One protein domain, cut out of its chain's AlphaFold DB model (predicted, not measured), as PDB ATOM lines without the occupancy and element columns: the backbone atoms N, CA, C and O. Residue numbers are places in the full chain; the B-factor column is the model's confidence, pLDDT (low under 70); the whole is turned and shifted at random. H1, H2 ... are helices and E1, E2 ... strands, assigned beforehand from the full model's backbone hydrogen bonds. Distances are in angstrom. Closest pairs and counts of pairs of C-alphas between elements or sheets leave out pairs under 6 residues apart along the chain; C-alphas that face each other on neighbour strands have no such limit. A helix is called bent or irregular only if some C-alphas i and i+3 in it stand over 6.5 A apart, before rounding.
ATOM      1  N   ALA A 171      17.688 -28.915  10.993       96.19
ATOM      2  CA  ALA A 171      16.674 -28.650   9.978       96.19
ATOM      3  C   ALA A 171      16.664 -27.179   9.542       96.19
ATOM      4  O   ALA A 171      16.460 -26.909   8.358       96.19
ATOM      5  N   TYR A 172      16.875 -26.248  10.474       97.06
ATOM      6  CA  TYR A 172      16.949 -24.819  10.188       97.06
ATOM      7  C   TYR A 172      18.148 -24.492   9.309       97.06
ATOM      8  O   TYR A 172      17.966 -23.783   8.330       97.06
ATOM      9  N   ASP A 173      19.323 -25.060   9.583       95.19
ATOM     10  CA  ASP A 173      20.530 -24.815   8.785       95.19
ATOM     11  C   ASP A 173      20.298 -25.167   7.303       95.19
ATOM     12  O   ASP A 173      20.547 -24.352   6.413       95.19
ATOM     13  N   ILE A 174      19.699 -26.337   7.041       95.19
ATOM     14  CA  ILE A 174      19.310 -26.771   5.688       95.19
ATOM     15  C   ILE A 174      18.255 -25.827   5.097       95.19
ATOM     16  O   ILE A 174      18.356 -25.392   3.949       95.19
ATOM     17  N   MET A 175      17.208 -25.511   5.862       95.25
ATOM     18  CA  MET A 175      16.108 -24.676   5.375       95.25
ATOM     19  C   MET A 175      16.516 -23.231   5.126       95.25
ATOM     20  O   MET A 175      15.950 -22.591   4.241       95.25
ATOM     21  N   LYS A 176      17.493 -22.715   5.868       95.38
ATOM     22  CA  LYS A 176      18.014 -21.366   5.708       95.38
ATOM     23  C   LYS A 176      18.776 -21.237   4.396       95.38
ATOM     24  O   LYS A 176      18.491 -20.320   3.632       95.38
ATOM     25  N   GLU A 177      19.629 -22.208   4.077       92.50
ATOM     26  CA  GLU A 177      20.310 -22.274   2.780       92.50
ATOM     27  C   GLU A 177      19.308 -22.328   1.615       92.50
ATOM     28  O   GLU A 177      19.440 -21.598   0.628       92.50
ATOM     29  N   ILE A 178      18.268 -23.161   1.738       92.75
ATOM     30  CA  ILE A 178      17.209 -23.260   0.725       92.75
ATOM     31  C   ILE A 178      16.449 -21.933   0.609       92.75
ATOM     32  O   ILE A 178      16.193 -21.467  -0.501       92.75
ATOM     33  N   TYR A 179      16.091 -21.318   1.738       92.81
ATOM     34  CA  TYR A 179      15.353 -20.059   1.781       92.81
ATOM     35  C   TYR A 179      16.139 -18.920   1.132       92.81
ATOM     36  O   TYR A 179      15.577 -18.181   0.324       92.81
ATOM     37  N   ASP A 180      17.430 -18.791   1.425       87.62
ATOM     38  CA  ASP A 180      18.271 -17.721   0.880       87.62
ATOM     39  C   ASP A 180      18.467 -17.864  -0.640       87.62
ATOM     40  O   ASP A 180      18.565 -16.866  -1.353       87.62
ATOM     41  N   ASN A 181      18.401 -19.093  -1.164       80.94
ATOM     42  CA  ASN A 181      18.517 -19.391  -2.595       80.94
ATOM     43  C   ASN A 181      17.172 -19.613  -3.310       80.94
ATOM     44  O   ASN A 181      17.157 -19.975  -4.494       80.94
ATOM     45  N   ARG A 182      16.038 -19.396  -2.629       81.94
ATOM     46  CA  ARG A 182      14.701 -19.797  -3.107       81.94
ATOM     47  C   ARG A 182      14.296 -19.172  -4.439       81.94
ATOM     48  O   ARG A 182      13.549 -19.784  -5.193       81.94
ATOM     49  N   GLU A 183      14.797 -17.981  -4.768       72.50
ATOM     50  CA  GLU A 183      14.500 -17.333  -6.053       72.50
ATOM     51  C   GLU A 183      15.122 -18.060  -7.248       72.50
ATOM     52  O   GLU A 183      14.600 -17.996  -8.356       72.50
ATOM     53  N   SER A 184      16.190 -18.818  -7.005       67.94
ATOM     54  CA  SER A 184      16.893 -19.643  -7.991       67.94
ATOM     55  C   SER A 184      16.585 -21.137  -7.853       67.94
ATOM     56  O   SER A 184      17.429 -21.977  -8.174       67.94
ATOM     57  N   LEU A 185      15.399 -21.481  -7.335       72.31
ATOM     58  CA  LEU A 185      14.969 -22.865  -7.153       72.31
ATOM     59  C   LEU A 185      14.680 -23.530  -8.507       72.31
ATOM     60  O   LEU A 185      13.537 -23.616  -8.953       72.31
ATOM     61  N   ASN A 186      15.751 -23.983  -9.150       68.88
ATOM     62  CA  ASN A 186      15.737 -24.611 -10.469       68.88
ATOM     63  C   ASN A 186      15.933 -26.132 -10.393       68.88
ATOM     64  O   ASN A 186      16.120 -26.789 -11.404       68.88
ATOM     65  N   TYR A 187      15.954 -26.699  -9.192       74.31
ATOM     66  CA  TYR A 187      15.996 -28.138  -8.965       74.31
ATOM     67  C   TYR A 187      15.326 -28.446  -7.626       74.31
ATOM     68  O   TYR A 187      15.218 -27.557  -6.773       74.31
ATOM     69  N   PRO A 188      14.866 -29.691  -7.413       83.81
ATOM     70  CA  PRO A 188      14.289 -30.097  -6.142       83.81
ATOM     71  C   PRO A 188      15.294 -29.910  -4.987       83.81
ATOM     72  O   PRO A 188      16.361 -30.530  -5.007       83.81
ATOM     73  N   PRO A 189      14.990 -29.068  -3.981       89.81
ATOM     74  CA  PRO A 189      15.867 -28.865  -2.831       89.81
ATOM     75  C   PRO A 189      15.878 -30.082  -1.894       89.81
ATOM     76  O   PRO A 189      15.085 -31.020  -2.020       89.81
ATOM     77  N   GLN A 190      16.776 -30.060  -0.909       90.62
ATOM     78  CA  GLN A 190      16.847 -31.115   0.100       90.62
ATOM     79  C   GLN A 190      15.595 -31.156   0.988       90.62
ATOM     80  O   GLN A 190      14.882 -30.166   1.166       90.62
ATOM     81  N   ASN A 191      15.336 -32.326   1.582       93.50
ATOM     82  CA  ASN A 191      14.297 -32.477   2.593       93.50
ATOM     83  C   ASN A 191      14.911 -32.493   4.002       93.50
ATOM     84  O   ASN A 191      15.458 -33.533   4.380       93.50
ATOM     85  N   PRO A 192      14.773 -31.416   4.801       93.56
ATOM     86  CA  PRO A 192      15.345 -31.352   6.147       93.56
ATOM     87  C   PRO A 192      14.725 -32.393   7.088       93.56
ATOM     88  O   PRO A 192      15.349 -32.825   8.044       93.56
ATOM     89  N   TRP A 193      13.513 -32.882   6.809       93.81
ATOM     90  CA  TRP A 193      12.915 -33.936   7.624       93.81
ATOM     91  C   TRP A 193      13.641 -35.268   7.465       93.81
ATOM     92  O   TRP A 193      13.665 -36.080   8.389       93.81
ATOM     93  N   LYS A 194      14.267 -35.504   6.303       90.94
ATOM     94  CA  LYS A 194      15.010 -36.740   6.044       90.94
ATOM     95  C   LYS A 194      16.324 -36.821   6.826       90.94
ATOM     96  O   LYS A 194      16.748 -37.943   7.090       90.94
ATOM     97  N   SER A 195      16.924 -35.696   7.218       86.81
ATOM     98  CA  SER A 195      18.152 -35.682   8.032       86.81
ATOM     99  C   SER A 195      17.883 -35.953   9.518       86.81
ATOM    100  O   SER A 195      18.757 -36.465  10.213       86.81
ATOM    101  N   VAL A 196      16.662 -35.706  10.000       90.94
ATOM    102  CA  VAL A 196      16.245 -36.035  11.374       90.94
ATOM    103  C   VAL A 196      16.057 -37.546  11.525       90.94
ATOM    104  O   VAL A 196      15.433 -38.184  10.671       90.94
ATOM    105  N   THR A 197      16.544 -38.149  12.613       90.69
ATOM    106  CA  THR A 197      16.391 -39.598  12.839       90.69
ATOM    107  C   THR A 197      14.935 -39.980  13.158       90.69
ATOM    108  O   THR A 197      14.208 -39.183  13.755       90.69
ATOM    109  N   PRO A 198      14.477 -41.207  12.833       91.75
ATOM    110  CA  PRO A 198      13.086 -41.612  13.064       91.75
ATOM    111  C   PRO A 198      12.601 -41.448  14.513       91.75
ATOM    112  O   PRO A 198      11.462 -41.045  14.735       91.75
ATOM    113  N   SER A 199      13.470 -41.708  15.498       90.69
ATOM    114  CA  SER A 199      13.138 -41.525  16.918       90.69
ATOM    115  C   SER A 199      12.819 -40.065  17.243       90.69
ATOM    116  O   SER A 199      11.827 -39.778  17.911       90.69
ATOM    117  N   TRP A 200      13.619 -39.133  16.723       93.06
ATOM    118  CA  TRP A 200      13.411 -37.706  16.940       93.06
ATOM    119  C   TRP A 200      12.215 -37.155  16.170       93.06
ATOM    120  O   TRP A 200      11.486 -36.322  16.707       93.06
ATOM    121  N   ARG A 201      11.929 -37.691  14.977       92.38
ATOM    122  CA  ARG A 201      10.703 -37.354  14.239       92.38
ATOM    123  C   ARG A 201       9.449 -37.644  15.058       92.38
ATOM    124  O   ARG A 201       8.570 -36.797  15.120       92.38
ATOM    125  N   TYR A 202       9.401 -38.801  15.726       89.94
ATOM    126  CA  TYR A 202       8.275 -39.183  16.585       89.94
ATOM    127  C   TYR A 202       8.117 -38.265  17.806       89.94
ATOM    128  O   TYR A 202       6.999 -37.958  18.209       89.94
ATOM    129  N   LYS A 203       9.235 -37.810  18.385       90.19
ATOM    130  CA  LYS A 203       9.252 -36.944  19.577       90.19
ATOM    131  C   LYS A 203       8.973 -35.465  19.286       90.19
ATOM    132  O   LYS A 203       8.690 -34.720  20.215       90.19
ATOM    133  N   THR A 204       9.083 -35.042  18.030       93.31
ATOM    134  CA  THR A 204       8.838 -33.655  17.609       93.31
ATOM    135  C   THR A 204       7.367 -33.287  17.802       93.31
ATOM    136  O   THR A 204       6.494 -34.131  17.631       93.31
ATOM    137  N   GLU A 205       7.048 -32.036  18.115       94.38
ATOM    138  CA  GLU A 205       5.663 -31.603  18.299       94.38
ATOM    139  C   GLU A 205       4.825 -31.793  17.023       94.38
ATOM    140  O   GLU A 205       5.263 -31.473  15.917       94.38
ATOM    141  N   LEU A 206       3.571 -32.235  17.181       94.00
ATOM    142  CA  LEU A 206       2.664 -32.548  16.067       94.00
ATOM    143  C   LEU A 206       2.509 -31.392  15.060       94.00
ATOM    144  O   LEU A 206       2.392 -31.630  13.860       94.00
ATOM    145  N   GLY A 207       2.507 -30.141  15.532       95.31
ATOM    146  CA  GLY A 207       2.453 -28.961  14.661       95.31
ATOM    147  C   GLY A 207       3.664 -28.866  13.729       95.31
ATOM    148  O   GLY A 207       3.497 -28.675  12.526       95.31
ATOM    149  N   MET A 208       4.867 -29.095  14.261       96.62
ATOM    150  CA  MET A 208       6.101 -29.115  13.473       96.62
ATOM    151  C   MET A 208       6.157 -30.324  12.542       96.62
ATOM    152  O   MET A 208       6.497 -30.164  11.372       96.62
ATOM    153  N   GLN A 209       5.746 -31.510  13.008       96.06
ATOM    154  CA  GLN A 209       5.646 -32.699  12.151       96.06
ATOM    155  C   GLN A 209       4.774 -32.420  10.917       96.06
ATOM    156  O   GLN A 209       5.192 -32.687   9.792       96.06
ATOM    157  N   LYS A 210       3.600 -31.803  11.105       96.69
ATOM    158  CA  LYS A 210       2.696 -31.436  10.004       96.69
ATOM    159  C   LYS A 210       3.328 -30.457   9.015       96.69
ATOM    160  O   LYS A 210       3.089 -30.591   7.817       96.69
ATOM    161  N   LEU A 211       4.123 -29.493   9.484       97.19
ATOM    162  CA  LEU A 211       4.836 -28.560   8.604       97.19
ATOM    163  C   LEU A 211       5.903 -29.277   7.770       97.19
ATOM    164  O   LEU A 211       5.944 -29.100   6.553       97.19
ATOM    165  N   PHE A 212       6.706 -30.146   8.392       97.06
ATOM    166  CA  PHE A 212       7.685 -30.972   7.682       97.06
ATOM    167  C   PHE A 212       7.033 -31.905   6.657       97.06
ATOM    168  O   PHE A 212       7.519 -32.040   5.532       97.06
ATOM    169  N   GLU A 213       5.922 -32.545   7.018       95.00
ATOM    170  CA  GLU A 213       5.157 -33.403   6.113       95.00
ATOM    171  C   GLU A 213       4.528 -32.617   4.964       95.00
ATOM    172  O   GLU A 213       4.542 -33.088   3.826       95.00
ATOM    173  N   GLY A 214       3.984 -31.430   5.243       96.00
ATOM    174  CA  GLY A 214       3.440 -30.517   4.239       96.00
ATOM    175  C   GLY A 214       4.500 -30.132   3.214       96.00
ATOM    176  O   GLY A 214       4.316 -30.376   2.022       96.00
ATOM    177  N   TYR A 215       5.656 -29.662   3.688       96.44
ATOM    178  CA  TYR A 215       6.811 -29.391   2.835       96.44
ATOM    179  C   TYR A 215       7.240 -30.628   2.038       96.44
ATOM    180  O   TYR A 215       7.424 -30.560   0.825       96.44
ATOM    181  N   GLY A 216       7.333 -31.793   2.687       95.94
ATOM    182  CA  GLY A 216       7.697 -33.046   2.028       95.94
ATOM    183  C   GLY A 216       6.738 -33.450   0.904       95.94
ATOM    184  O   GLY A 216       7.187 -33.983  -0.113       95.94
ATOM    185  N   LYS A 217       5.436 -33.179   1.052       95.50
ATOM    186  CA  LYS A 217       4.423 -33.422   0.011       95.50
ATOM    187  C   LYS A 217       4.597 -32.477  -1.172       95.50
ATOM    188  O   LYS A 217       4.592 -32.948  -2.308       95.50
ATOM    189  N   GLU A 218       4.781 -31.184  -0.924       94.94
ATOM    190  CA  GLU A 218       4.964 -30.205  -2.004       94.94
ATOM    191  C   GLU A 218       6.291 -30.402  -2.742       94.94
ATOM    192  O   GLU A 218       6.329 -30.343  -3.973       94.94
ATOM    193  N   LEU A 219       7.350 -30.761  -2.014       94.44
ATOM    194  CA  LEU A 219       8.627 -31.156  -2.598       94.44
ATOM    195  C   LEU A 219       8.488 -32.408  -3.470       94.44
ATOM    196  O   LEU A 219       9.062 -32.462  -4.555       94.44
ATOM    197  N   LYS A 220       7.720 -33.413  -3.027       93.62
ATOM    198  CA  LYS A 220       7.492 -34.638  -3.806       93.62
ATOM    199  C   LYS A 220       6.806 -34.330  -5.138       93.62
ATOM    200  O   LYS A 220       7.290 -34.793  -6.164       93.62
ATOM    201  N   LYS A 221       5.743 -33.519  -5.128       91.50
ATOM    202  CA  LYS A 221       5.054 -33.085  -6.354       91.50
ATOM    203  C   LYS A 221       6.001 -32.339  -7.291       91.50
ATOM    204  O   LYS A 221       6.074 -32.661  -8.469       91.50
ATOM    205  N   TYR A 222       6.771 -31.384  -6.767       88.81
ATOM    206  CA  TYR A 222       7.741 -30.637  -7.569       88.81
ATOM    207  C   TYR A 222       8.808 -31.553  -8.185       88.81
ATOM    208  O   TYR A 222       9.126 -31.437  -9.366       88.81
ATOM    209  N   ASN A 223       9.312 -32.515  -7.409       89.19
ATOM    210  CA  ASN A 223      10.265 -33.512  -7.883       89.19
ATOM    211  C   ASN A 223       9.674 -34.424  -8.968       89.19
ATOM    212  O   ASN A 223      10.369 -34.743  -9.923       89.19
ATOM    213  N   GLU A 224       8.412 -34.841  -8.851       88.25
ATOM    214  CA  GLU A 224       7.739 -35.643  -9.885       88.25
ATOM    215  C   GLU A 224       7.667 -34.899 -11.224       88.25
ATOM    216  O   GLU A 224       7.996 -35.485 -12.253       88.25
ATOM    217  N   ILE A 225       7.324 -33.604 -11.208       82.88
ATOM    218  CA  ILE A 225       7.313 -32.769 -12.419       82.88
ATOM    219  C   ILE A 225       8.734 -32.662 -13.008       82.88
ATOM    220  O   ILE A 225       8.913 -32.832 -14.212       82.88
ATOM    221  N   TRP A 226       9.751 -32.451 -12.165       82.62
ATOM    222  CA  TRP A 226      11.155 -32.396 -12.597       82.62
ATOM    223  C   TRP A 226      11.666 -33.702 -13.205       82.62
ATOM    224  O   TRP A 226      12.349 -33.672 -14.226       82.62
ATOM    225  N   VAL A 227      11.342 -34.845 -12.597       84.31
ATOM    226  CA  VAL A 227      11.731 -36.167 -13.106       84.31
ATOM    227  C   VAL A 227      11.048 -36.449 -14.442       84.31
ATOM    228  O   VAL A 227      11.708 -36.883 -15.385       84.31
ATOM    229  N   ASP A 228       9.745 -36.179 -14.542       83.31
ATOM    230  CA  ASP A 228       8.979 -36.355 -15.780       83.31
ATOM    231  C   ASP A 228       9.545 -35.477 -16.907       83.31
ATOM    232  O   ASP A 228       9.804 -35.961 -18.012       83.31
ATOM    233  N   PHE A 229       9.851 -34.214 -16.602       79.75
ATOM    234  CA  PHE A 229      10.527 -33.321 -17.537       79.75
ATOM    235  C   PHE A 229      11.905 -33.841 -17.952       79.75
ATOM    236  O   PHE A 229      12.182 -33.907 -19.147       79.75
ATOM    237  N   GLY A 230      12.760 -34.236 -17.004       79.12
ATOM    238  CA  GLY A 230      14.094 -34.758 -17.309       79.12
ATOM    239  C   GLY A 230      14.037 -35.976 -18.234       79.12
ATOM    240  O   GLY A 230      14.776 -36.047 -19.217       79.12
ATOM    241  N   ASN A 231      13.095 -36.890 -17.989       83.62
ATOM    242  CA  ASN A 231      12.855 -38.044 -18.854       83.62
ATOM    243  C   ASN A 231      12.418 -37.617 -20.261       83.62
ATOM    244  O   ASN A 231      12.951 -38.119 -21.254       83.62
ATOM    245  N   LYS A 232      11.484 -36.665 -20.362       81.56
ATOM    246  CA  LYS A 232      10.996 -36.174 -21.654       81.56
ATOM    247  C   LYS A 232      12.070 -35.440 -22.441       81.56
ATOM    248  O   LYS A 232      12.197 -35.624 -23.650       81.56
ATOM    249  N   PHE A 233      12.865 -34.642 -21.746       79.12
ATOM    250  CA  PHE A 233      14.003 -33.939 -22.305       79.12
ATOM    251  C   PHE A 233      15.016 -34.920 -22.898       79.12
ATOM    252  O   PHE A 233      15.454 -34.737 -24.031       79.12
ATOM    253  N   MET A 234      15.326 -36.009 -22.184       81.00
ATOM    254  CA  MET A 234      16.207 -37.062 -22.695       81.00
ATOM    255  C   MET A 234      15.606 -37.807 -23.893       81.00
ATOM    256  O   MET A 234      16.321 -38.059 -24.860       81.00
ATOM    257  N   GLU A 235      14.303 -38.106 -23.881       84.00
ATOM    258  CA  GLU A 235      13.600 -38.732 -25.016       84.00
ATOM    259  C   GLU A 235      13.664 -37.865 -26.286       84.00
ATOM    260  O   GLU A 235      13.800 -38.375 -27.397       84.00
ATOM    261  N   LYS A 236      13.542 -36.541 -26.137       84.62
ATOM    262  CA  LYS A 236      13.466 -35.590 -27.256       84.62
ATOM    263  C   LYS A 236      14.808 -34.972 -27.640       84.62
ATOM    264  O   LYS A 236      14.854 -34.208 -28.602       84.62
ATOM    265  N   LYS A 237      15.887 -35.325 -26.940       81.06
ATOM    266  CA  LYS A 237      17.215 -34.704 -27.042       81.06
ATOM    267  C   LYS A 237      17.692 -34.476 -28.481       81.06
ATOM    268  O   LYS A 237      18.130 -33.375 -28.801       81.06
ATOM    269  N   ASP A 238      17.569 -35.477 -29.353       82.56
ATOM    270  CA  ASP A 238      18.025 -35.364 -30.745       82.56
ATOM    271  C   ASP A 238      17.195 -34.361 -31.555       82.56
ATOM    272  O   ASP A 238      17.752 -33.485 -32.209       82.56
ATOM    273  N   LYS A 239      15.864 -34.422 -31.457       84.44
ATOM    274  CA  LYS A 239      14.977 -33.483 -32.159       84.44
ATOM    275  C   LYS A 239      15.170 -32.048 -31.694       84.44
ATOM    276  O   LYS A 239      15.171 -31.132 -32.504       84.44
ATOM    277  N   ILE A 240      15.341 -31.859 -30.390       80.94
ATOM    278  CA  ILE A 240      15.599 -30.541 -29.820       80.94
ATOM    279  C   ILE A 240      16.966 -30.019 -30.315       80.94
ATOM    280  O   ILE A 240      17.099 -28.840 -30.635       80.94
ATOM    281  N   GLY A 241      17.965 -30.897 -30.460       82.12
ATOM    282  CA  GLY A 241      19.246 -30.565 -31.089       82.12
ATOM    283  C   GLY A 241      19.110 -30.111 -32.545       82.12
ATOM    284  O   GLY A 241      19.768 -29.150 -32.940       82.12
ATOM    285  N   GLU A 242      18.223 -30.737 -33.321       87.31
ATOM    286  CA  GLU A 242      17.925 -30.321 -34.700       87.31
ATOM    287  C   GLU A 242      17.242 -28.950 -34.784       87.31
ATOM    288  O   GLU A 242      17.485 -28.219 -35.737       87.31
ATOM    289  N   ILE A 243      16.457 -28.547 -33.777       87.62
ATOM    290  CA  ILE A 243      15.885 -27.189 -33.718       87.62
ATOM    291  C   ILE A 243      16.989 -26.140 -33.486       87.62
ATOM    292  O   ILE A 243      16.945 -25.048 -34.052       87.62
ATOM    293  N   LEU A 244      18.008 -26.457 -32.677       86.19
ATOM    294  CA  LEU A 244      19.128 -25.543 -32.412       86.19
ATOM    295  C   LEU A 244      20.150 -25.469 -33.554       86.19
ATOM    296  O   LEU A 244      20.784 -24.428 -33.740       86.19
ATOM    297  N   ARG A 245      20.343 -26.564 -34.300       88.25
ATOM    298  CA  ARG A 245      21.385 -26.691 -35.334       88.25
ATOM    299  C   ARG A 245      21.395 -25.518 -36.335       88.25
ATOM    300  O   ARG A 245      22.474 -24.949 -36.505       88.25
ATOM    301  N   PRO A 246      20.262 -25.072 -36.922       91.25
ATOM    302  CA  PRO A 246      20.249 -23.954 -37.867       91.25
ATOM    303  C   PRO A 246      20.776 -22.637 -37.284       91.25
ATOM    304  O   PRO A 246      21.349 -21.828 -38.010       91.25
ATOM    305  N   ILE A 247      20.602 -22.410 -35.977       89.94
ATOM    306  CA  ILE A 247      21.095 -21.197 -35.313       89.94
ATOM    307  C   ILE A 247      22.618 -21.243 -35.226       89.94
ATOM    308  O   ILE A 247      23.290 -20.289 -35.615       89.94
ATOM    309  N   PHE A 248      23.178 -22.359 -34.759       88.81
ATOM    310  CA  PHE A 248      24.629 -22.508 -34.677       88.81
ATOM    311  C   PHE A 248      25.292 -22.497 -36.055       88.81
ATOM    312  O   PHE A 248      26.367 -21.919 -36.206       88.81
ATOM    313  N   GLU A 249      24.642 -23.075 -37.065       89.25
ATOM    314  CA  GLU A 249      25.108 -23.036 -38.452       89.25
ATOM    315  C   GLU A 249      25.124 -21.602 -39.000       89.25
ATOM    316  O   GLU A 249      26.151 -21.149 -39.507       89.25
ATOM    317  N   LYS A 250      24.035 -20.844 -38.805       90.88
ATOM    318  CA  LYS A 250      23.922 -19.428 -39.201       90.88
ATOM    319  C   LYS A 250      25.046 -18.562 -38.627       90.88
ATOM    320  O   LYS A 250      25.515 -17.651 -39.305       90.88
ATOM    321  N   HIS A 251      25.462 -18.834 -37.391       89.44
ATOM    322  CA  HIS A 251      26.517 -18.081 -36.701       89.44
ATOM    323  C   HIS A 251      27.916 -18.700 -36.861       89.44
ATOM    324  O   HIS A 251      28.855 -18.245 -36.217       89.44
ATOM    325  N   GLY A 252      28.090 -19.718 -37.713       86.44
ATOM    326  CA  GLY A 252      29.403 -20.319 -37.985       86.44
ATOM    327  C   GLY A 252      30.035 -21.010 -36.772       86.44
ATOM    328  O   GLY A 252      31.258 -21.069 -36.651       86.44
ATOM    329  N   LEU A 253      29.208 -21.504 -35.850       86.12
ATOM    330  CA  LEU A 253      29.651 -22.134 -34.606       86.12
ATOM    331  C   LEU A 253      29.812 -23.646 -34.704       86.12
ATOM    332  O   LEU A 253      30.343 -24.252 -33.774       86.12
ATOM    333  N   LEU A 254      29.351 -24.250 -35.796       86.19
ATOM    334  CA  LEU A 254      29.523 -25.673 -36.056       86.19
ATOM    335  C   LEU A 254      30.891 -25.937 -36.686       86.19
ATOM    336  O   LEU A 254      31.316 -25.234 -37.603       86.19
ATOM    337  N   ASP A 255      31.577 -26.963 -36.200       83.00
ATOM    338  CA  ASP A 255      32.791 -27.471 -36.819       83.00
ATOM    339  C   ASP A 255      32.486 -28.468 -37.956       83.00
ATOM    340  O   ASP A 255      31.336 -28.716 -38.317       83.00
ATOM    341  N   GLN A 256      33.534 -29.056 -38.541       80.81
ATOM    342  CA  GLN A 256      33.408 -30.011 -39.652       80.81
ATOM    343  C   GLN A 256      32.650 -31.297 -39.285       80.81
ATOM    344  O   GLN A 256      32.167 -31.996 -40.175       80.81
ATOM    345  N   SER A 257      32.557 -31.622 -37.995       81.38
ATOM    346  CA  SER A 257      31.802 -32.764 -37.476       81.38
ATOM    347  C   SER A 257      30.352 -32.393 -37.146       81.38
ATOM    348  O   SER A 257      29.558 -33.274 -36.823       81.38
ATOM    349  N   GLY A 258      29.983 -31.113 -37.274       78.00
ATOM    350  CA  GLY A 258      28.678 -30.592 -36.882       78.00
ATOM    351  C   GLY A 258      28.556 -30.351 -35.377       78.00
ATOM    352  O   GLY A 258      27.435 -30.191 -34.890       78.00
ATOM    353  N   ASP A 259      29.676 -30.326 -34.650       83.00
ATOM    354  CA  ASP A 259      29.714 -30.024 -33.224       83.00
ATOM    355  C   ASP A 259      29.850 -28.521 -33.001       83.00
ATOM    356  O   ASP A 259      30.571 -27.820 -33.711       83.00
ATOM    357  N   VAL A 260      29.177 -28.016 -31.976       78.50
ATOM    358  CA  VAL A 260      29.262 -26.618 -31.578       78.50
ATOM    359  C   VAL A 260      30.601 -26.383 -30.881       78.50
ATOM    360  O   VAL A 260      30.934 -27.040 -29.889       78.50
ATOM    361  N   ASN A 261      31.377 -25.438 -31.401       71.12
ATOM    362  CA  ASN A 261      32.692 -25.102 -30.882       71.12
ATOM    363  C   ASN A 261      32.594 -24.080 -29.737       71.12
ATOM    364  O   ASN A 261      32.389 -22.883 -29.954       71.12
ATOM    365  N   PHE A 262      32.805 -24.557 -28.510       66.56
ATOM    366  CA  PHE A 262      32.874 -23.760 -27.285       66.56
ATOM    367  C   PHE A 262      34.316 -23.585 -26.828       66.56
ATOM    368  O   PHE A 262      34.731 -24.157 -25.820       66.56
ATOM    369  N   GLY A 263      35.106 -22.843 -27.606       56.97
ATOM    370  CA  GLY A 263      36.442 -22.406 -27.192       56.97
ATOM    371  C   GLY A 263      37.346 -23.526 -26.664       56.97
ATOM    372  O   GLY A 263      38.008 -23.384 -25.635       56.97
ATOM    373  N   GLY A 264      37.347 -24.658 -27.372       58.69
ATOM    374  CA  GLY A 264      38.135 -25.848 -27.039       58.69
ATOM    375  C   GLY A 264      37.317 -27.046 -26.554       58.69
ATOM    376  O   GLY A 264      37.874 -28.133 -26.432       58.69
ATOM    377  N   ILE A 265      36.012 -26.881 -26.325       61.75
ATOM    378  CA  ILE A 265      35.085 -27.973 -26.004       61.75
ATOM    379  C   ILE A 265      34.147 -28.163 -27.191       61.75
ATOM    380  O   ILE A 265      33.505 -27.215 -27.642       61.75
ATOM    381  N   LYS A 266      34.105 -29.386 -27.717       66.31
ATOM    382  CA  LYS A 266      33.276 -29.761 -28.861       66.31
ATOM    383  C   LYS A 266      32.135 -30.620 -28.370       66.31
ATOM    384  O   LYS A 266      32.376 -31.657 -27.757       66.31
ATOM    385  N   ASN A 267      30.918 -30.160 -28.613       70.62
ATOM    386  CA  ASN A 267      29.715 -30.856 -28.201       70.62
ATOM    387  C   ASN A 267      28.663 -30.744 -29.304       70.62
ATOM    388  O   ASN A 267      28.487 -29.651 -29.847       70.62
ATOM    389  N   PRO A 268      27.908 -31.811 -29.602       64.44
ATOM    390  CA  PRO A 268      26.845 -31.709 -30.583       64.44
ATOM    391  C   PRO A 268      25.765 -30.734 -30.083       64.44
ATOM    392  O   PRO A 268      25.577 -30.608 -28.868       64.44
ATOM    393  N   PRO A 269      25.004 -30.073 -30.980       68.69
ATOM    394  CA  PRO A 269      23.977 -29.084 -30.619       68.69
ATOM    395  C   PRO A 269      23.025 -29.534 -29.503       68.69
ATOM    396  O   PRO A 269      22.641 -28.747 -28.640       68.69
ATOM    397  N   ARG A 270      22.711 -30.833 -29.468       61.84
ATOM    398  CA  ARG A 270      21.869 -31.477 -28.451       61.84
ATOM    399  C   ARG A 270      22.417 -31.441 -27.016       61.84
ATOM    400  O   ARG A 270      21.646 -31.596 -26.076       61.84
ATOM    401  N   GLU A 271      23.723 -31.281 -26.816       65.50
ATOM    402  CA  GLU A 271      24.327 -31.167 -25.477       65.50
ATOM    403  C   GLU A 271      24.308 -29.721 -24.971       65.50
ATOM    404  O   GLU A 271      24.367 -29.489 -23.765       65.50
ATOM    405  N   TRP A 272      24.159 -28.735 -25.864       67.38
ATOM    406  CA  TRP A 272      24.032 -27.339 -25.442       67.38
ATOM    407  C   TRP A 272      22.715 -27.051 -24.723       67.38
ATOM    408  O   TRP A 272      22.606 -26.109 -23.941       67.38
ATOM    409  N   LEU A 273      21.728 -27.922 -24.925       58.03
ATOM    410  CA  LEU A 273      20.416 -27.836 -24.306       58.03
ATOM    411  C   LEU A 273      20.438 -27.930 -22.785       58.03
ATOM    412  O   LEU A 273      19.510 -27.430 -22.157       58.03
ATOM    413  N   HIS A 274      21.467 -28.538 -22.185       58.50
ATOM    414  CA  HIS A 274      21.607 -28.548 -20.730       58.50
ATOM    415  C   HIS A 274      21.712 -27.120 -20.168       58.50
ATOM    416  O   HIS A 274      21.082 -26.823 -19.160       58.50
ATOM    417  N   ASN A 275      22.362 -26.201 -20.896       60.03
ATOM    418  CA  ASN A 275      22.416 -24.779 -20.535       60.03
ATOM    419  C   ASN A 275      21.052 -24.085 -20.700       60.03
ATOM    420  O   ASN A 275      20.756 -23.106 -20.023       60.03
ATOM    421  N   CYS A 276      20.189 -24.604 -21.576       58.22
ATOM    422  CA  CYS A 276      18.843 -24.079 -21.783       58.22
ATOM    423  C   CYS A 276      17.819 -24.636 -20.782       58.22
ATOM    424  O   CYS A 276      16.728 -24.081 -20.698       58.22
ATOM    425  N   GLN A 277      18.119 -25.686 -20.004       65.44
ATOM    426  CA  GLN A 277      17.153 -26.291 -19.067       65.44
ATOM    427  C   GLN A 277      16.602 -25.275 -18.060       65.44
ATOM    428  O   GLN A 277      15.411 -25.275 -17.775       65.44
ATOM    429  N   ASN A 278      17.446 -24.358 -17.586       60.19
ATOM    430  CA  ASN A 278      17.067 -23.309 -16.635       60.19
ATOM    431  C   ASN A 278      16.372 -22.101 -17.283       60.19
ATOM    432  O   ASN A 278      15.828 -21.240 -16.595       60.19
ATOM    433  N   VAL A 279      16.410 -22.034 -18.610       63.25
ATOM    434  CA  VAL A 279      16.028 -20.875 -19.418       63.25
ATOM    435  C   VAL A 279      14.726 -21.132 -20.176       63.25
ATOM    436  O   VAL A 279      13.899 -20.237 -20.297       63.25
ATOM    437  N   ILE A 280      14.496 -22.384 -20.589       64.00
ATOM    438  CA  ILE A 280      13.233 -22.890 -21.150       64.00
ATOM    439  C   ILE A 280      12.064 -22.667 -20.173       64.00
ATOM    440  O   ILE A 280      10.918 -22.566 -20.602       64.00
ATOM    441  N   PHE A 281      12.354 -22.535 -18.873       61.31
ATOM    442  CA  PHE A 281      11.374 -22.290 -17.815       61.31
ATOM    443  C   PHE A 281      11.558 -20.943 -17.120       61.31
ATOM    444  O   PHE A 281      11.400 -20.861 -15.900       61.31
ATOM    445  N   ASN A 282      11.913 -19.892 -17.855       62.69
ATOM    446  CA  ASN A 282      11.970 -18.546 -17.301       62.69
ATOM    447  C   ASN A 282      11.198 -17.548 -18.176       62.69
ATOM    448  O   ASN A 282      11.758 -16.955 -19.092       62.69
ATOM    449  N   ASP A 283       9.921 -17.329 -17.849       54.31
ATOM    450  CA  ASP A 283       9.059 -16.347 -18.528       54.31
ATOM    451  C   ASP A 283       9.462 -14.892 -18.242       54.31
ATOM    452  O   ASP A 283       8.970 -13.982 -18.900       54.31
ATOM    453  N   ASN A 284      10.388 -14.650 -17.304       59.12
ATOM    454  CA  ASN A 284      10.929 -13.312 -17.073       59.12
ATOM    455  C   ASN A 284      12.019 -12.930 -18.082       59.12
ATOM    456  O   ASN A 284      12.680 -11.915 -17.885       59.12
ATOM    457  N   ILE A 285      12.247 -13.744 -19.114       71.12
ATOM    458  CA  ILE A 285      13.187 -13.434 -20.186       71.12
ATOM    459  C   ILE A 285      12.433 -12.713 -21.294       71.12
ATOM    460  O   ILE A 285      11.818 -13.321 -22.168       71.12
ATOM    461  N   HIS A 286      12.511 -11.393 -21.261       73.19
ATOM    462  CA  HIS A 286      11.836 -10.514 -22.206       73.19
ATOM    463  C   HIS A 286      12.758 -10.098 -23.353       73.19
ATOM    464  O   HIS A 286      12.294  -9.605 -24.380       73.19
ATOM    465  N   ASN A 287      14.070 -10.269 -23.177       84.56
ATOM    466  CA  ASN A 287      15.077  -9.856 -24.141       84.56
ATOM    467  C   ASN A 287      16.329 -10.748 -24.104       84.56
ATOM    468  O   ASN A 287      16.537 -11.574 -23.213       84.56
ATOM    469  N   GLU A 288      17.169 -10.571 -25.120       85.69
ATOM    470  CA  GLU A 288      18.422 -11.304 -25.306       85.69
ATOM    471  C   GLU A 288      19.458 -11.056 -24.202       85.69
ATOM    472  O   GLU A 288      20.248 -11.950 -23.900       85.69
ATOM    473  N   ASP A 289      19.450  -9.875 -23.578       86.19
ATOM    474  CA  ASP A 289      20.390  -9.525 -22.517       86.19
ATOM    475  C   ASP A 289      20.085 -10.304 -21.239       86.19
ATOM    476  O   ASP A 289      20.993 -10.886 -20.645       86.19
ATOM    477  N   GLU A 290      18.814 -10.380 -20.853       82.81
ATOM    478  CA  GLU A 290      18.331 -11.204 -19.742       82.81
ATOM    479  C   GLU A 290      18.635 -12.685 -19.984       82.81
ATOM    480  O   GLU A 290      19.199 -13.350 -19.112       82.81
ATOM    481  N   PHE A 291      18.343 -13.179 -21.193       83.12
ATOM    482  CA  PHE A 291      18.647 -14.550 -21.614       83.12
ATOM    483  C   PHE A 291      20.137 -14.869 -21.447       83.12
ATOM    484  O   PHE A 291      20.510 -15.857 -20.810       83.12
ATOM    485  N   TYR A 292      20.998 -13.994 -21.965       86.19
ATOM    486  CA  TYR A 292      22.445 -14.118 -21.856       86.19
ATOM    487  C   TYR A 292      22.926 -14.077 -20.397       86.19
ATOM    488  O   TYR A 292      23.750 -14.908 -20.015       86.19
ATOM    489  N   GLN A 293      22.419 -13.163 -19.564       84.31
ATOM    490  CA  GLN A 293      22.839 -13.067 -18.160       84.31
ATOM    491  C   GLN A 293      22.462 -14.315 -17.358       84.31
ATOM    492  O   GLN A 293      23.245 -14.770 -16.521       84.31
ATOM    493  N   ILE A 294      21.294 -14.902 -17.626       77.38
ATOM    494  CA  ILE A 294      20.866 -16.143 -16.971       77.38
ATOM    495  C   ILE A 294      21.765 -17.304 -17.394       77.38
ATOM    496  O   ILE A 294      22.280 -18.005 -16.521       77.38
ATOM    497  N   LEU A 295      22.020 -17.463 -18.697       78.50
ATOM    498  CA  LEU A 295      22.955 -18.471 -19.207       78.50
ATOM    499  C   LEU A 295      24.355 -18.297 -18.614       78.50
ATOM    500  O   LEU A 295      24.992 -19.274 -18.229       78.50
ATOM    501  N   LYS A 296      24.823 -17.052 -18.490       81.69
ATOM    502  CA  LYS A 296      26.125 -16.730 -17.905       81.69
ATOM    503  C   LYS A 296      26.196 -17.111 -16.430       81.69
ATOM    504  O   LYS A 296      27.146 -17.772 -16.019       81.69
ATOM    505  N   LYS A 297      25.192 -16.727 -15.637       78.12
ATOM    506  CA  LYS A 297      25.120 -17.054 -14.206       78.12
ATOM    507  C   LYS A 297      25.079 -18.566 -13.980       78.12
ATOM    508  O   LYS A 297      25.747 -19.066 -13.078       78.12
ATOM    509  N   ASP A 298      24.325 -19.284 -14.805       73.25
ATOM    510  CA  ASP A 298      24.227 -20.739 -14.727       73.25
ATOM    511  C   ASP A 298      25.534 -21.432 -15.141       73.25
ATOM    512  O   ASP A 298      26.012 -22.331 -14.448       73.25
ATOM    513  N   ALA A 299      26.183 -20.945 -16.202       74.62
ATOM    514  CA  ALA A 299      27.489 -21.434 -16.632       74.62
ATOM    515  C   ALA A 299      28.560 -21.268 -15.540       74.62
ATOM    516  O   ALA A 299      29.318 -22.203 -15.288       74.62
ATOM    517  N   ILE A 300      28.590 -20.123 -14.843       75.81
ATOM    518  CA  ILE A 300      29.497 -19.895 -13.703       75.81
ATOM    519  C   ILE A 300      29.210 -20.895 -12.581       75.81
ATOM    520  O   ILE A 300      30.135 -21.502 -12.047       75.81
ATOM    521  N   LYS A 301      27.931 -21.099 -12.243       71.94
ATOM    522  CA  LYS A 301      27.525 -22.007 -11.166       71.94
ATOM    523  C   LYS A 301      27.931 -23.459 -11.436       71.94
ATOM    524  O   LYS A 301      28.402 -24.127 -10.520       71.94
ATOM    525  N   ASN A 302      27.737 -23.944 -12.663       67.88
ATOM    526  CA  ASN A 302      27.907 -25.363 -12.991       67.88
ATOM    527  C   ASN A 302      29.309 -25.704 -13.520       67.88
ATOM    528  O   ASN A 302      29.773 -26.829 -13.341       67.88
ATOM    529  N   TYR A 303      29.989 -24.747 -14.157       71.12
ATOM    530  CA  TYR A 303      31.241 -24.988 -14.884       71.12
ATOM    531  C   TYR A 303      32.354 -23.966 -14.595       71.12
ATOM    532  O   TYR A 303      33.461 -24.090 -15.128       71.12
ATOM    533  N   GLY A 304      32.087 -22.976 -13.738       71.44
ATOM    534  CA  GLY A 304      33.036 -21.939 -13.344       71.44
ATOM    535  C   GLY A 304      33.226 -20.827 -14.381       71.44
ATOM    536  O   GLY A 304      32.695 -20.852 -15.494       71.44
ATOM    537  N   ASP A 305      34.037 -19.831 -14.017       78.31
ATOM    538  CA  ASP A 305      34.179 -18.578 -14.775       78.31
ATOM    539  C   ASP A 305      34.684 -18.772 -16.209       78.31
ATOM    540  O   ASP A 305      34.305 -18.021 -17.109       78.31
ATOM    541  N   LYS A 306      35.484 -19.817 -16.453       71.44
ATOM    542  CA  LYS A 306      36.054 -20.120 -17.773       71.44
ATOM    543  C   LYS A 306      34.977 -20.319 -18.842       71.44
ATOM    544  O   LYS A 306      35.168 -19.898 -19.977       71.44
ATOM    545  N   TYR A 307      33.846 -20.928 -18.484       68.44
ATOM    546  CA  TYR A 307      32.737 -21.134 -19.418       68.44
ATOM    547  C   TYR A 307      31.971 -19.844 -19.719       68.44
ATOM    548  O   TYR A 307      31.494 -19.652 -20.836       68.44
ATOM    549  N   SER A 308      31.894 -18.937 -18.744       77.38
ATOM    550  CA  SER A 308      31.216 -17.648 -18.897       77.38
ATOM    551  C   SER A 308      31.906 -16.743 -19.926       77.38
ATOM    552  O   SER A 308      31.230 -16.051 -20.686       77.38
ATOM    553  N   LEU A 309      33.239 -16.826 -20.027       80.56
ATOM    554  CA  LEU A 309      34.042 -16.059 -20.984       80.56
ATOM    555  C   LEU A 309      33.697 -16.391 -22.442       80.56
ATOM    556  O   LEU A 309      33.737 -15.511 -23.296       80.56
ATOM    557  N   PHE A 310      33.299 -17.630 -22.744       79.12
ATOM    558  CA  PHE A 310      32.898 -17.991 -24.107       79.12
ATOM    559  C   PHE A 310      31.557 -17.386 -24.505       79.12
ATOM    560  O   PHE A 310      31.390 -16.989 -25.655       79.12
ATOM    561  N   LEU A 311      30.620 -17.259 -23.561       83.00
ATOM    562  CA  LEU A 311      29.365 -16.552 -23.810       83.00
ATOM    563  C   LEU A 311      29.621 -15.058 -24.058       83.00
ATOM    564  O   LEU A 311      28.955 -14.465 -24.905       83.00
ATOM    565  N   ASP A 312      30.614 -14.468 -23.385       86.00
ATOM    566  CA  ASP A 312      31.056 -13.088 -23.631       86.00
ATOM    567  C   ASP A 312      31.652 -12.943 -25.035       86.00
ATOM    568  O   ASP A 312      31.295 -12.033 -25.783       86.00
ATOM    569  N   GLU A 313      32.525 -13.871 -25.433       85.00
ATOM    570  CA  GLU A 313      33.076 -13.899 -26.787       85.00
ATOM    571  C   GLU A 313      31.992 -14.045 -27.852       85.00
ATOM    572  O   GLU A 313      32.045 -13.360 -28.873       85.00
ATOM    573  N   TRP A 314      31.012 -14.916 -27.622       86.31
ATOM    574  CA  TRP A 314      29.890 -15.109 -28.530       86.31
ATOM    575  C   TRP A 314      29.046 -13.852 -28.650       86.31
ATOM    576  O   TRP A 314      28.744 -13.442 -29.765       86.31
ATOM    577  N   LYS A 315      28.729 -13.203 -27.525       87.00
ATOM    578  CA  LYS A 315      27.972 -11.947 -27.512       87.00
ATOM    579  C   LYS A 315      28.675 -10.859 -28.321       87.00
ATOM    580  O   LYS A 315      28.033 -10.127 -29.063       87.00
ATOM    581  N   ASN A 316      30.000 -10.789 -28.202       87.00
ATOM    582  CA  ASN A 316      30.815  -9.786 -28.882       87.00
ATOM    583  C   ASN A 316      31.024 -10.092 -30.375       87.00
ATOM    584  O   ASN A 316      31.028  -9.173 -31.192       87.00
ATOM    585  N   LYS A 317      31.225 -11.365 -30.742       86.38
ATOM    586  CA  LYS A 317      31.505 -11.793 -32.128       86.38
ATOM    587  C   LYS A 317      30.234 -11.999 -32.959       86.38
ATOM    588  O   LYS A 317      30.267 -11.782 -34.166       86.38
ATOM    589  N   TYR A 318      29.132 -12.391 -32.322       87.50
ATOM    590  CA  TYR A 318      27.862 -12.744 -32.958       87.50
ATOM    591  C   TYR A 318      26.707 -11.982 -32.288       87.50
ATOM    592  O   TYR A 318      26.000 -12.540 -31.449       87.50
ATOM    593  N   PRO A 319      26.469 -10.711 -32.664       81.12
ATOM    594  CA  PRO A 319      25.570  -9.817 -31.925       81.12
ATOM    595  C   PRO A 319      24.137 -10.340 -31.756       81.12
ATOM    596  O   PRO A 319      23.499 -10.058 -30.753       81.12
ATOM    597  N   ASN A 320      23.647 -11.141 -32.708       89.56
ATOM    598  CA  ASN A 320      22.263 -11.628 -32.727       89.56
ATOM    599  C   ASN A 320      22.105 -13.083 -32.255       89.56
ATOM    600  O   ASN A 320      21.020 -13.654 -32.380       89.56
ATOM    601  N   ILE A 321      23.171 -13.734 -31.773       88.31
ATOM    602  CA  ILE A 321      23.100 -15.162 -31.436       88.31
ATOM    603  C   ILE A 321      22.102 -15.438 -30.314       88.31
ATOM    604  O   ILE A 321      21.278 -16.341 -30.428       88.31
ATOM    605  N   PHE A 322      22.130 -14.633 -29.253       88.31
ATOM    606  CA  PHE A 322      21.222 -14.787 -28.120       88.31
ATOM    607  C   PHE A 322      19.787 -14.405 -28.488       88.31
ATOM    608  O   PHE A 322      18.855 -15.044 -28.010       88.31
ATOM    609  N   THR A 323      19.599 -13.454 -29.406       90.25
ATOM    610  CA  THR A 323      18.295 -13.142 -30.004       90.25
ATOM    611  C   THR A 323      17.715 -14.344 -30.744       90.25
ATOM    612  O   THR A 323      16.542 -14.679 -30.584       90.25
ATOM    613  N   ASP A 324      18.525 -14.988 -31.587       89.81
ATOM    614  CA  ASP A 324      18.093 -16.122 -32.401       89.81
ATOM    615  C   ASP A 324      17.828 -17.361 -31.534       89.81
ATOM    616  O   ASP A 324      16.825 -18.043 -31.736       89.81
ATOM    617  N   LEU A 325      18.670 -17.607 -30.525       86.94
ATOM    618  CA  LEU A 325      18.461 -18.660 -29.527       86.94
ATOM    619  C   LEU A 325      17.178 -18.437 -28.719       86.94
ATOM    620  O   LEU A 325      16.401 -19.376 -28.548       86.94
ATOM    621  N   LEU A 326      16.918 -17.202 -28.279       85.69
ATOM    622  CA  LEU A 326      15.703 -16.855 -27.544       85.69
ATOM    623  C   LEU A 326      14.437 -17.095 -28.384       85.69
ATOM    624  O   LEU A 326      13.450 -17.627 -27.877       85.69
ATOM    625  N   LYS A 327      14.467 -16.776 -29.685       88.19
ATOM    626  CA  LYS A 327      13.330 -16.982 -30.604       88.19
ATOM    627  C   LYS A 327      12.930 -18.446 -30.776       88.19
ATOM    628  O   LYS A 327      11.774 -18.709 -31.097       88.19
ATOM    629  N   VAL A 328      13.857 -19.380 -30.578       86.19
ATOM    630  CA  VAL A 328      13.599 -20.818 -30.723       86.19
ATOM    631  C   VAL A 328      13.026 -21.448 -29.450       86.19
ATOM    632  O   VAL A 328      12.403 -22.504 -29.530       86.19
ATOM    633  N   ILE A 329      13.138 -20.797 -28.284       81.06
ATOM    634  CA  ILE A 329      12.639 -21.332 -27.004       81.06
ATOM    635  C   ILE A 329      11.174 -21.814 -27.069       81.06
ATOM    636  O   ILE A 329      10.928 -22.947 -26.644       81.06
ATOM    637  N   PRO A 330      10.206 -21.068 -27.644       80.38
ATOM    638  CA  PRO A 330       8.824 -21.545 -27.756       80.38
ATOM    639  C   PRO A 330       8.683 -22.848 -28.556       80.38
ATOM    640  O   PRO A 330       7.830 -23.683 -28.251       80.38
ATOM    641  N   GLU A 331       9.524 -23.046 -29.572       84.31
ATOM    642  CA  GLU A 331       9.547 -24.267 -30.378       84.31
ATOM    643  C   GLU A 331      10.144 -25.447 -29.597       84.31
ATOM    644  O   GLU A 331       9.581 -26.543 -29.627       84.31
ATOM    645  N   LEU A 332      11.203 -25.214 -28.806       81.00
ATOM    646  CA  LEU A 332      11.755 -26.230 -27.896       81.00
ATOM    647  C   LEU A 332      10.709 -26.675 -26.861       81.00
ATOM    648  O   LEU A 332      10.524 -27.873 -26.645       81.00
ATOM    649  N   VAL A 333       9.984 -25.722 -26.258       77.38
ATOM    650  CA  VAL A 333       8.887 -25.999 -25.307       77.38
ATOM    651  C   VAL A 333       7.788 -26.829 -25.975       77.38
ATOM    652  O   VAL A 333       7.285 -27.791 -25.389       77.38
ATOM    653  N   LYS A 334       7.429 -26.506 -27.222       80.62
ATOM    654  CA  LYS A 334       6.413 -27.245 -27.981       80.62
ATOM    655  C   LYS A 334       6.818 -28.700 -28.235       80.62
ATOM    656  O   LYS A 334       5.966 -29.577 -28.087       80.62
ATOM    657  N   GLU A 335       8.078 -28.970 -28.584       83.94
ATOM    658  CA  GLU A 335       8.564 -30.344 -28.810       83.94
ATOM    659  C   GLU A 335       8.646 -31.158 -27.506       83.94
ATOM    660  O   GLU A 335       8.398 -32.368 -27.508       83.94
ATOM    661  N   LEU A 336       8.935 -30.499 -26.378       76.88
ATOM    662  CA  LEU A 336       8.878 -31.110 -25.045       76.88
ATOM    663  C   LEU A 336       7.431 -31.451 -24.641       76.88
ATOM    664  O   LEU A 336       7.183 -32.511 -24.064       76.88
ATOM    665  N   GLY A 337       6.466 -30.614 -25.026       72.25
ATOM    666  CA  GLY A 337       5.028 -30.855 -24.903       72.25
ATOM    667  C   GLY A 337       4.323 -29.888 -23.947       72.25
ATOM    668  O   GLY A 337       4.866 -29.482 -22.925       72.25
ATOM    669  N   ALA A 338       3.059 -29.562 -24.249       60.31
ATOM    670  CA  ALA A 338       2.287 -28.508 -23.570       60.31
ATOM    671  C   ALA A 338       2.082 -28.709 -22.053       60.31
ATOM    672  O   ALA A 338       1.864 -27.740 -21.330       60.31
ATOM    673  N   LYS A 339       2.164 -29.951 -21.552       63.00
ATOM    674  CA  LYS A 339       2.073 -30.249 -20.111       63.00
ATOM    675  C   LYS A 339       3.275 -29.702 -19.325       63.00
ATOM    676  O   LYS A 339       3.130 -29.395 -18.150       63.00
ATOM    677  N   TYR A 340       4.421 -29.515 -19.979       64.19
ATOM    678  CA  TYR A 340       5.619 -28.898 -19.402       64.19
ATOM    679  C   TYR A 340       5.644 -27.385 -19.644       64.19
ATOM    680  O   TYR A 340       6.709 -26.787 -19.769       64.19
ATOM    681  N   SER A 341       4.464 -26.766 -19.748       59.03
ATOM    682  CA  SER A 341       4.362 -25.311 -19.804       59.03
ATOM    683  C   SER A 341       4.930 -24.690 -18.529       59.03
ATOM    684  O   SER A 341       4.791 -25.241 -17.432       59.03
ATOM    685  N   TYR A 342       5.531 -23.512 -18.682       62.69
ATOM    686  CA  TYR A 342       6.039 -22.714 -17.573       62.69
ATOM    687  C   TYR A 342       5.007 -22.546 -16.451       62.69
ATOM    688  O   TYR A 342       5.355 -22.664 -15.282       62.69
ATOM    689  N   ALA A 343       3.729 -22.364 -16.793       67.44
ATOM    690  CA  ALA A 343       2.657 -22.123 -15.831       67.44
ATOM    691  C   ALA A 343       2.514 -23.227 -14.765       67.44
ATOM    692  O   ALA A 343       2.268 -22.917 -13.601       67.44
ATOM    693  N   GLU A 344       2.684 -24.505 -15.123       71.94
ATOM    694  CA  GLU A 344       2.555 -25.607 -14.156       71.94
ATOM    695  C   GLU A 344       3.783 -25.698 -13.238       71.94
ATOM    696  O   GLU A 344       3.653 -25.860 -12.021       71.94
ATOM    697  N   PHE A 345       4.980 -25.516 -13.803       75.88
ATOM    698  CA  PHE A 345       6.221 -25.451 -13.033       75.88
ATOM    699  C   PHE A 345       6.251 -24.245 -12.098       75.88
ATOM    700  O   PHE A 345       6.636 -24.389 -10.940       75.88
ATOM    701  N   ASP A 346       5.835 -23.075 -12.575       76.44
ATOM    702  CA  ASP A 346       5.837 -21.835 -11.808       76.44
ATOM    703  C   ASP A 346       4.805 -21.865 -10.684       76.44
ATOM    704  O   ASP A 346       5.107 -21.498  -9.546       76.44
ATOM    705  N   LYS A 347       3.620 -22.421 -10.955       84.38
ATOM    706  CA  LYS A 347       2.613 -22.679  -9.927       84.38
ATOM    707  C   LYS A 347       3.161 -23.591  -8.831       84.38
ATOM    708  O   LYS A 347       3.093 -23.229  -7.655       84.38
ATOM    709  N   GLN A 348       3.736 -24.745  -9.182       87.50
ATOM    710  CA  GLN A 348       4.266 -25.665  -8.169       87.50
ATOM    711  C   GLN A 348       5.504 -25.097  -7.459       87.50
ATOM    712  O   GLN A 348       5.665 -25.300  -6.255       87.50
ATOM    713  N   ARG A 349       6.355 -24.342  -8.164       86.50
ATOM    714  CA  ARG A 349       7.501 -23.620  -7.590       86.50
ATOM    715  C   ARG A 349       7.044 -22.569  -6.585       86.50
ATOM    716  O   ARG A 349       7.628 -22.485  -5.511       86.50
ATOM    717  N   THR A 350       5.995 -21.811  -6.893       88.88
ATOM    718  CA  THR A 350       5.411 -20.809  -5.990       88.88
ATOM    719  C   THR A 350       4.870 -21.466  -4.722       88.88
ATOM    720  O   THR A 350       5.236 -21.061  -3.621       88.88
ATOM    721  N   ILE A 351       4.108 -22.556  -4.859       92.50
ATOM    722  CA  ILE A 351       3.617 -23.342  -3.714       92.50
ATOM    723  C   ILE A 351       4.787 -23.852  -2.856       92.50
ATOM    724  O   ILE A 351       4.743 -23.788  -1.625       92.50
ATOM    725  N   LEU A 352       5.857 -24.335  -3.492       93.62
ATOM    726  CA  LEU A 352       7.042 -24.805  -2.782       93.62
ATOM    727  C   LEU A 352       7.779 -23.657  -2.074       93.62
ATOM    728  O   LEU A 352       8.158 -23.834  -0.919       93.62
ATOM    729  N   LYS A 353       7.926 -22.480  -2.700       92.75
ATOM    730  CA  LYS A 353       8.509 -21.275  -2.076       92.75
ATOM    731  C   LYS A 353       7.739 -20.859  -0.823       92.75
ATOM    732  O   LYS A 353       8.356 -20.644   0.217       92.75
ATOM    733  N   GLU A 354       6.409 -20.830  -0.886       94.75
ATOM    734  CA  GLU A 354       5.578 -20.555   0.290       94.75
ATOM    735  C   GLU A 354       5.781 -21.601   1.392       94.75
ATOM    736  O   GLU A 354       5.813 -21.270   2.577       94.75
ATOM    737  N   SER A 355       5.905 -22.880   1.024       96.06
ATOM    738  CA  SER A 355       6.156 -23.940   1.999       96.06
ATOM    739  C   SER A 355       7.552 -23.847   2.617       96.06
ATOM    740  O   SER A 355       7.695 -24.178   3.796       96.06
ATOM    741  N   ILE A 356       8.558 -23.425   1.843       96.12
ATOM    742  CA  ILE A 356       9.920 -23.159   2.317       96.12
ATOM    743  C   ILE A 356       9.871 -22.047   3.361       96.12
ATOM    744  O   ILE A 356      10.315 -22.252   4.483       96.12
ATOM    745  N   GLU A 357       9.260 -20.912   3.028       95.94
ATOM    746  CA  GLU A 357       9.130 -19.770   3.935       95.94
ATOM    747  C   GLU A 357       8.403 -20.132   5.234       95.94
ATOM    748  O   GLU A 357       8.926 -19.883   6.321       95.94
ATOM    749  N   LYS A 358       7.244 -20.796   5.139       96.88
ATOM    750  CA  LYS A 358       6.465 -21.225   6.313       96.88
ATOM    751  C   LYS A 358       7.278 -22.120   7.250       96.88
ATOM    752  O   LYS A 358       7.234 -21.926   8.463       96.88
ATOM    753  N   LEU A 359       8.005 -23.100   6.708       97.56
ATOM    754  CA  LEU A 359       8.801 -24.018   7.521       97.56
ATOM    755  C   LEU A 359      10.039 -23.327   8.111       97.56
ATOM    756  O   LEU A 359      10.332 -23.540   9.286       97.56
ATOM    757  N   THR A 360      10.730 -22.478   7.346       97.31
ATOM    758  CA  THR A 360      11.895 -21.721   7.833       97.31
ATOM    759  C   THR A 360      11.521 -20.805   8.995       97.31
ATOM    760  O   THR A 360      12.200 -20.832  10.019       97.31
ATOM    761  N   LEU A 361      10.423 -20.050   8.883       97.00
ATOM    762  CA  LEU A 361       9.960 -19.156   9.950       97.00
ATOM    763  C   LEU A 361       9.562 -19.926  11.215       97.00
ATOM    764  O   LEU A 361       9.928 -19.527  12.319       97.00
ATOM    765  N   ALA A 362       8.866 -21.056  11.062       97.12
ATOM    766  CA  ALA A 362       8.492 -21.901  12.194       97.12
ATOM    767  C   ALA A 362       9.718 -22.508  12.898       97.12
ATOM    768  O   ALA A 362       9.747 -22.602  14.122       97.12
ATOM    769  N   LEU A 363      10.743 -22.906  12.139       96.81
ATOM    770  CA  LEU A 363      12.006 -23.384  12.700       96.81
ATOM    771  C   LEU A 363      12.760 -22.269  13.428       96.81
ATOM    772  O   LEU A 363      13.254 -22.501  14.527       96.81
ATOM    773  N   GLU A 364      12.795 -21.061  12.868       96.31
ATOM    774  CA  GLU A 364      13.420 -19.905  13.515       96.31
ATOM    775  C   GLU A 364      12.755 -19.570  14.858       96.31
ATOM    776  O   GLU A 364      13.438 -19.264  15.832       96.31
ATOM    777  N   GLU A 365      11.425 -19.663  14.940       96.00
ATOM    778  CA  GLU A 365      10.684 -19.476  16.192       96.00
ATOM    779  C   GLU A 365      11.058 -20.527  17.247       96.00
ATOM    780  O   GLU A 365      11.173 -20.201  18.425       96.00
ATOM    781  N   LYS A 366      11.305 -21.778  16.839       94.38
ATOM    782  CA  LYS A 366      11.713 -22.858  17.756       94.38
ATOM    783  C   LYS A 366      13.123 -22.697  18.319       94.38
ATOM    784  O   LYS A 366      13.424 -23.320  19.339       94.38
TER     785      LYS A 366
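AT A GLANCE: This is residues 171 to 366 of the 368 residues of an uncharacterized protein of Thaumarchaeota archaeon 13_1_40CM_38_12 (UniProt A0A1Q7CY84). Two long helices, H4a and H9, run side by side in opposite ways as a stalk, with H1 packed on H9 and H2 on H4a toward one end, and little H3 beyond H2. At the other end H4 bends sharply into a head of helices, H4b, H5, H6, H7 and H8, with a small hairpin of strands, E1 and E2, at its side. The printed part has 196 residues with nine named helices and two named strands, in the order H1, H2, H3, H4, E1, E2, H5, H6, H7, H8, H9; the class is mostly helix, and the sheet, E1 - E2, is antiparallel. It is elongated, spanning 64 by 33 by 29 A, and only just loose, close to compact, with a radius of gyration of the C-alphas of 19.9 A.

HOW THE PARTS SIT: Start at H1, residues 171 to 180, which touches H9, residues 342 to 366, at a steep tilt of 47 degrees, opposite ways; the closest C-alphas are those of Met 175 and Thr 360, 5.7 A apart, and H9 takes part with residues 353 to 364 alone. Next comes H2, residues 192 to 195, which touches H1, closest at the C-alphas of Ala 171 and Pro 192, 4.9 A. H4, residues 206 to 250, was assigned as one helix by its hydrogen bonds but is bent: C-alphas 235 and 238 are 8.0 A apart, and its arms, H4a, residues 206 to 235, and H4b, residues 238 to 250, stand at a steep tilt of 66 degrees. H3, residues 198 to 203, is close to but not clearly touching H4a, with the C-alphas of Arg 201 and Gln 209 7.2 A apart. H2 touches H4a, closest at the C-alphas of Trp 193 and Phe 212, 6.0 A. H4a touches H9 at a shallow tilt of 29 degrees, opposite ways, closest at the C-alphas of Tyr 215 and Ser 355, 5.6 A. E1, residues 260 to 262, and E2, residues 265 to 267, form an antiparallel hairpin; look for N 260 and O 267, 2.8 A apart, within hydrogen-bond range. H5, residues 269 to 276, touches H4b about perpendicular, at 85 degrees, closest at the C-alphas of Gly 241 and Arg 270, 3.8 A. H6, residues 288 to 303, and H7, residues 305 to 317, form a helical hairpin at a shallow tilt of 26 degrees, closest at the C-alphas of Lys 296 and Ser 308, 5.3 A. H5 touches H6, closest at the C-alphas of Asn 275 and Leu 295, 6.5 A. H8, residues 321 to 336, touches H4b at a shallow tilt of 18 degrees, opposite ways, closest at the C-alphas of Ile 240 and Leu 332, 6.1 A. H8 also touches H6, closest at the C-alphas of Glu 288 and Thr 323, 5.0 A, while H8 and H9 are apart. Every O i to N i+4 pair is within hydrogen-bond range in H1, H3, H4a, H6 and H9, against 7 of 9 in H4b and in H7, 9 of 12 in H8 and 0 of 4 in H5, where 4 of 5 O i to N i+3 pairs are; H2 is too short for such a pair.

IN THESE COORDINATES: Find C-alpha 171 at (16.674, -28.650, 9.978), where H1 begins. From C-alpha 206 at (2.664, -32.548, 16.067), H4a runs 43.0 A, and H4b then 19.0 A. H6 measures 21.5 A, H7 18.8 A and H8 22.3 A. H9 runs 35.8 A to C-alpha 366 at (11.713, -22.858, 17.756).

THE WHOLE: The C-alphas farthest apart, those of Lys 203 and Gln 256, are 64.3 A apart. The printed part has no cut. The long links are H1 to H2 and H5 to H6. Mean pLDDT of the printed part is 82.7; 32 residues are under 70, among them 268 to 284.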